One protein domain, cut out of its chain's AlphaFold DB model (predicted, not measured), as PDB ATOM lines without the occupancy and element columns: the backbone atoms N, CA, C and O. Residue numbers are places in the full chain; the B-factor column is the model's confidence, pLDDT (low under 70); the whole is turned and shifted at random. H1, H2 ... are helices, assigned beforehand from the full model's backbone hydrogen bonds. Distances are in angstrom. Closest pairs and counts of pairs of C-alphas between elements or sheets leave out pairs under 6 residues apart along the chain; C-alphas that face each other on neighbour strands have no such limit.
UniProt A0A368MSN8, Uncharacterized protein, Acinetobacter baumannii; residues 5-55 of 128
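Overview. This is residues 5 to 55 of the 128 residues of an uncharacterized protein of Acinetobacter baumannii (UniProt A0A368MSN8). A long helix, H2, is crossed obliquely near Trp 41 by a shorter helix, H1, and a long looped link covers the end of the pair where H1 ends and H2 begins. At the other end the last part of H2 and the two residues after it, residues 49 to 55, stick out free of the rest. The printed part has 51 residues with two named helices, H1 then H2, and no named strand; its class is all helix. The whole is compact, with a radius of gyration of the C-alphas of 11.1 A, and spans 35 by 24 by 17 A.

Arrangement. H2, residues 35 to 53, touches H1, residues 5 to 17, with 7 pairs of C-alphas within 8 A. The closest C-alphas of the two are those of Phe 11 and Trp 41, 6.8 A apart. Their lines stand at a steep tilt of 56 degrees, and they run opposite ways. Their centres are 10.7 A apart. In H1 and H2 every O i to N i+4 pair is within hydrogen-bond range.

Along the chain. H2 has 19 residues and measures 27.2 A from C-alpha 35 at (570.085, 733.040, 410.711) to C-alpha 53 at (582.367, 721.102, 431.780). H1 has 13 residues and measures 18.6 A; its C-alpha 5 is at (578.689, 715.788, 414.075). Between the helices, residues 27 to 28 make a short antiparallel pairing with residues 31 to 32.

Size, cuts and confidence. The two C-alphas farthest apart, those of Arg 23 and Leu 55, are 34.5 A from each other. The link from H1 to H2, residues 18 to 34, is long, and the printed part has no cut. The mean pLDDT of the printed part is 88.8, and residues 51 to 55 are under 70.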
ATOM      1  N   ASN A   5     579.633 716.373 415.027       87.75
ATOM      2  CA  ASN A   5     578.689 715.788 414.075       87.75
ATOM      3  C   ASN A   5     577.489 715.177 414.791       87.75
ATOM      4  O   ASN A   5     576.356 715.355 414.346       87.75
ATOM      5  N   LYS A   6     577.730 714.490 415.911       90.94
ATOM      6  CA  LYS A   6     576.660 713.940 416.746       90.94
ATOM      7  C   LYS A   6     575.786 715.049 417.337       90.94
ATOM      8  O   LYS A   6     574.563 714.953 417.277       90.94
ATOM      9  N   GLU A   7     576.405 716.112 417.850       92.31
ATOM     10  CA  GLU A   7     575.675 717.267 418.387       92.31
ATOM     11  C   GLU A   7     574.869 717.999 417.314       92.31
ATOM     12  O   GLU A   7     573.746 718.421 417.580       92.31
ATOM     13  N   ARG A   8     575.396 718.101 416.087       93.25
ATOM     14  CA  ARG A   8     574.674 718.710 414.962       93.25
ATOM     15  C   ARG A   8     573.386 717.957 414.642       93.25
ATOM     16  O   ARG A   8     572.338 718.579 414.508       93.25
ATOM     17  N   VAL A   9     573.440 716.626 414.569       94.06
ATOM     18  CA  VAL A   9     572.242 715.800 414.329       94.06
ATOM     19  C   VAL A   9     571.214 715.988 415.450       94.06
ATOM     20  O   VAL A   9     570.040 716.214 415.171       94.06
ATOM     21  N   ALA A  10     571.656 715.974 416.712       94.88
ATOM     22  CA  ALA A  10     570.771 716.184 417.858       94.88
ATOM     23  C   ALA A  10     570.124 717.583 417.862       94.88
ATOM     24  O   ALA A  10     568.945 717.726 418.192       94.88
ATOM     25  N   PHE A  11     570.877 718.613 417.466       95.75
ATOM     26  CA  PHE A  11     570.353 719.963 417.285       95.75
ATOM     27  C   PHE A  11     569.282 720.017 416.187       95.75
ATOM     28  O   PHE A  11     568.211 720.576 416.415       95.75
ATOM     29  N   GLU A  12     569.541 719.429 415.016       95.75
ATOM     30  CA  GLU A  12     568.611 719.429 413.878       95.75
ATOM     31  C   GLU A  12     567.280 718.756 414.232       95.75
ATOM     32  O   GLU A  12     566.212 719.315 413.976       95.75
ATOM     33  N   GLU A  13     567.329 717.603 414.900       96.00
ATOM     34  CA  GLU A  13     566.136 716.909 415.395       96.00
ATOM     35  C   GLU A  13     565.349 717.765 416.398       96.00
ATOM     36  O   GLU A  13     564.127 717.910 416.280       96.00
ATOM     37  N   ALA A  14     566.038 718.385 417.362       95.69
ATOM     38  CA  ALA A  14     565.409 719.256 418.350       95.69
ATOM     39  C   ALA A  14     564.775 720.497 417.702       95.69
ATOM     40  O   ALA A  14     563.653 720.869 418.048       95.69
ATOM     41  N   TYR A  15     565.460 721.109 416.733       95.31
ATOM     42  CA  TYR A  15     564.981 722.274 415.991       95.31
ATOM     43  C   TYR A  15     563.677 721.962 415.243       95.31
ATOM     44  O   TYR A  15     562.717 722.733 415.310       95.31
ATOM     45  N   LEU A  16     563.594 720.800 414.587       95.81
ATOM     46  CA  LEU A  16     562.370 720.340 413.921       95.81
ATOM     47  C   LEU A  16     561.252 720.016 414.924       95.81
ATOM     48  O   LEU A  16     560.098 720.381 414.695       95.81
ATOM     49  N   SER A  17     561.584 719.388 416.056       95.56
ATOM     50  CA  SER A  17     560.614 719.027 417.098       95.56
ATOM     51  C   SER A  17     559.891 720.236 417.701       95.56
ATOM     52  O   SER A  17     558.757 720.093 418.156       95.56
ATOM     53  N   VAL A  18     560.519 721.415 417.725       93.69
ATOM     54  CA  VAL A  18     559.915 722.651 418.256       93.69
ATOM     55  C   VAL A  18     559.223 723.498 417.179       93.69
ATOM     56  O   VAL A  18     558.810 724.627 417.444       93.69
ATOM     57  N   GLY A  19     559.062 722.957 415.966       92.12
ATOM     58  CA  GLY A  19     558.355 723.602 414.855       92.12
ATOM     59  C   GLY A  19     559.253 724.323 413.845       92.12
ATOM     60  O   GLY A  19     558.742 725.032 412.971       92.12
ATOM     61  N   GLY A  20     560.574 724.147 413.938       93.56
ATOM     62  CA  GLY A  20     561.516 724.543 412.896       93.56
ATOM     63  C   GLY A  20     561.285 723.779 411.590       93.56
ATOM     64  O   GLY A  20     560.639 722.730 411.559       93.56
ATOM     65  N   LYS A  21     561.777 724.316 410.470       94.56
ATOM     66  CA  LYS A  21     561.537 723.732 409.137       94.56
ATOM     67  C   LYS A  21     562.817 723.162 408.545       94.56
ATOM     68  O   LYS A  21     563.851 723.809 408.605       94.56
ATOM     69  N   GLN A  22     562.712 722.032 407.840       93.06
ATOM     70  CA  GLN A  22     563.863 721.380 407.193       93.06
ATOM     71  C   GLN A  22     564.661 722.320 406.277       93.06
ATOM     72  O   GLN A  22     565.883 722.299 406.280       93.06
ATOM     73  N   ARG A  23     563.971 723.188 405.529       92.50
ATOM     74  CA  ARG A  23     564.597 724.186 404.642       92.50
ATOM     75  C   ARG A  23     565.452 725.236 405.364       92.50
ATOM     76  O   ARG A  23     566.127 726.013 404.715       92.50
ATOM     77  N   GLU A  24     565.330 725.347 406.685       92.38
ATOM     78  CA  GLU A  24     566.117 726.278 407.499       92.38
ATOM     79  C   GLU A  24     567.414 725.617 407.998       92.38
ATOM     80  O   GLU A  24     568.251 726.300 408.569       92.38
ATOM     81  N   LEU A  25     567.601 724.313 407.773       94.06
ATOM     82  CA  LEU A  25     568.759 723.531 408.221       94.06
ATOM     83  C   LEU A  25     569.779 723.281 407.096       94.06
ATOM     84  O   LEU A  25     570.531 722.312 407.136       94.06
ATOM     85  N   GLU A  26     569.806 724.136 406.073       94.00
ATOM     86  CA  GLU A  26     570.862 724.108 405.058       94.00
ATOM     87  C   GLU A  26     572.202 724.487 405.700       94.00
ATOM     88  O   GLU A  26     572.322 725.552 406.307       94.00
ATOM     89  N   PHE A  27     573.189 723.595 405.591       91.62
ATOM     90  CA  PHE A  27     574.489 723.707 406.247       91.62
ATOM     91  C   PHE A  27     575.605 723.722 405.200       91.62
ATOM     92  O   PHE A  27     575.819 722.734 404.494       91.62
ATOM     93  N   GLU A  28     576.319 724.839 405.100       90.50
ATOM     94  CA  GLU A  28     577.365 725.076 404.106       90.50
ATOM     95  C   GLU A  28     578.587 725.714 404.772       90.50
ATOM     96  O   GLU A  28     578.473 726.613 405.597       90.50
ATOM     97  N   GLY A  29     579.789 725.237 404.439       84.81
ATOM     98  CA  GLY A  29     581.027 725.850 404.938       84.81
ATOM     99  C   GLY A  29     581.241 725.778 406.458       84.81
ATOM    100  O   GLY A  29     582.148 726.435 406.955       84.81
ATOM    101  N   GLY A  30     580.460 724.969 407.186       86.81
ATOM    102  CA  GLY A  30     580.545 724.853 408.647       86.81
ATOM    103  C   GLY A  30     579.503 725.671 409.415       86.81
ATOM    104  O   GLY A  30     579.518 725.644 410.645       86.81
ATOM    105  N   GLU A  31     578.595 726.348 408.712       91.75
ATOM    106  CA  GLU A  31     577.540 727.183 409.287       91.75
ATOM    107  C   GLU A  31     576.190 726.890 408.620       91.75
ATOM    108  O   GLU A  31     576.111 726.397 407.492       91.75
ATOM    109  N   TYR A  32     575.106 727.195 409.325       95.12
ATOM    110  CA  TYR A  32     573.773 727.209 408.752       95.12
ATOM    111  C   TYR A  32     573.546 728.495 407.961       95.12
ATOM    112  O   TYR A  32     573.789 729.601 408.444       95.12
ATOM    113  N   THR A  33     573.003 728.365 406.753       94.00
ATOM    114  CA  THR A  33     572.728 729.512 405.872       94.00
ATOM    115  C   THR A  33     571.583 730.388 406.393       94.00
ATOM    116  O   THR A  33     571.480 731.573 406.063       94.00
ATOM    117  N   ASN A  34     570.704 729.824 407.228       95.44
ATOM    118  CA  ASN A  34     569.598 730.533 407.854       95.44
ATOM    119  C   ASN A  34     569.995 731.085 409.230       95.44
ATOM    120  O   ASN A  34     570.465 730.369 410.109       95.44
ATOM    121  N   SER A  35     569.709 732.364 409.465       93.00
ATOM    122  CA  SER A  35     570.085 733.040 410.711       93.00
ATOM    123  C   SER A  35     569.424 732.465 411.970       93.00
ATOM    124  O   SER A  35     570.011 732.536 413.046       93.00
ATOM    125  N   LYS A  36     568.219 731.888 411.873       93.69
ATOM    126  CA  LYS A  36     567.528 731.304 413.036       93.69
ATOM    127  C   LYS A  36     568.158 729.990 413.473       93.69
ATOM    128  O   LYS A  36     568.335 729.780 414.671       93.69
ATOM    129  N   SER A  37     568.480 729.119 412.522       94.75
ATOM    130  CA  SER A  37     569.156 727.858 412.815       94.75
ATOM    131  C   SER A  37     570.603 728.095 413.225       94.75
ATOM    132  O   SER A  37     571.034 727.460 414.178       94.75
ATOM    133  N   GLN A  38     571.307 729.071 412.635       95.44
ATOM    134  CA  GLN A  38     572.654 729.436 413.085       95.44
ATOM    135  C   GLN A  38     572.659 729.910 414.544       95.44
ATOM    136  O   GLN A  38     573.411 729.380 415.354       95.44
ATOM    137  N   LEU A  39     571.760 730.829 414.921       95.25
ATOM    138  CA  LEU A  39     571.641 731.263 416.320       95.25
ATOM    139  C   LEU A  39     571.273 730.106 417.260       95.25
ATOM    140  O   LEU A  39     571.796 730.014 418.370       95.25
ATOM    141  N   GLY A  40     570.372 729.219 416.829       94.94
ATOM    142  CA  GLY A  40     570.026 728.018 417.587       94.94
ATOM    143  C   GLY A  40     571.224 727.088 417.782       94.94
ATOM    144  O   GLY A  40     571.414 726.557 418.876       94.94
ATOM    145  N   TRP A  41     572.041 726.926 416.744       95.19
ATOM    146  CA  TRP A  41     573.235 726.094 416.747       95.19
ATOM    147  C   TRP A  41     574.326 726.662 417.655       95.19
ATOM    148  O   TRP A  41     574.860 725.929 418.485       95.19
ATOM    149  N   ASP A  42     574.580 727.971 417.602       93.94
ATOM    150  CA  ASP A  42     575.544 728.634 418.488       93.94
ATOM    151  C   ASP A  42     575.170 728.426 419.967       93.94
ATOM    152  O   ASP A  42     576.003 728.044 420.797       93.94
ATOM    153  N   LEU A  43     573.886 728.608 420.303       93.88
ATOM    154  CA  LEU A  43     573.363 728.360 421.651       93.88
ATOM    155  C   LEU A  43     573.469 726.883 422.049       93.88
ATOM    156  O   LEU A  43     573.798 726.574 423.198       93.88
ATOM    157  N   TRP A  44     573.225 725.969 421.110       93.94
ATOM    158  CA  TRP A  44     573.386 724.535 421.332       93.94
ATOM    159  C   TRP A  44     574.836 724.177 421.656       93.94
ATOM    160  O   TRP A  44     575.094 723.472 422.630       93.94
ATOM    161  N   GLN A  45     575.795 724.708 420.898       91.62
ATOM    162  CA  GLN A  45     577.218 724.485 421.138       91.62
ATOM    163  C   GLN A  45     577.662 725.040 422.495       91.62
ATOM    164  O   GLN A  45     578.455 724.398 423.184       91.62
ATOM    165  N   ILE A  46     577.143 726.201 422.912       89.25
ATOM    166  CA  ILE A  46     577.389 726.746 424.255       89.25
ATOM    167  C   ILE A  46     576.849 725.785 425.319       89.25
ATOM    168  O   ILE A  46     577.584 725.426 426.237       89.25
ATOM    169  N   LYS A  47     575.606 725.310 425.181       88.38
ATOM    170  CA  LYS A  47     575.015 724.327 426.103       88.38
ATOM    171  C   LYS A  47     575.841 723.039 426.166       88.38
ATOM    172  O   LYS A  47     576.117 722.571 427.265       88.38
ATOM    173  N   ALA A  48     576.234 722.478 425.024       84.81
ATOM    174  CA  ALA A  48     577.015 721.245 424.955       84.81
ATOM    175  C   ALA A  48     578.383 721.407 425.637       84.81
ATOM    176  O   ALA A  48     578.786 720.552 426.421       84.81
ATOM    177  N   LYS A  49     579.054 722.548 425.428       81.06
ATOM    178  CA  LYS A  49     580.307 722.895 426.122       81.06
ATOM    179  C   LYS A  49     580.111 723.061 427.631       81.06
ATOM    180  O   LYS A  49     580.932 722.581 428.401       81.06
ATOM    181  N   VAL A  50     579.019 723.690 428.068       76.44
ATOM    182  CA  VAL A  50     578.697 723.821 429.500       76.44
ATOM    183  C   VAL A  50     578.359 722.462 430.121       76.44
ATOM    184  O   VAL A  50     578.792 722.191 431.234       76.44
ATOM    185  N   GLN A  51     577.641 721.581 429.416       65.38
ATOM    186  CA  GLN A  51     577.360 720.218 429.881       65.38
ATOM    187  C   GLN A  51     578.612 719.334 429.940       65.38
ATOM    188  O   GLN A  51     578.725 718.540 430.869       65.38
ATOM    189  N   GLU A  52     579.560 719.488 429.010       60.94
ATOM    190  CA  GLU A  52     580.857 718.796 429.067       60.94
ATOM    191  C   GLU A  52     581.676 719.253 430.285       60.94
ATOM    192  O   GLU A  52     582.240 718.424 430.990       60.94
ATOM    193  N   VAL A  53     581.681 720.554 430.593       57.25
ATOM    194  CA  VAL A  53     582.367 721.102 431.780       57.25
ATOM    195  C   VAL A  53     581.624 720.770 433.087       57.25
ATOM    196  O   VAL A  53     582.241 720.693 434.146       57.25
ATOM    197  N   ALA A  54     580.308 720.540 433.032       53.75
ATOM    198  CA  ALA A  54     579.482 720.173 434.184       53.75
ATOM    199  C   ALA A  54     579.524 718.675 434.538       53.75
ATOM    200  O   ALA A  54     578.901 718.270 435.522       53.75
ATOM    201  N   LEU A  55     580.243 717.846 433.779       44.34
ATOM    202  CA  LEU A  55     580.638 716.519 434.240       44.34
ATOM    203  C   LEU A  55     581.809 716.704 435.212       44.34
ATOM    204  O   LEU A  55     582.898 717.064 434.765       44.34
TER     205      LEU A  55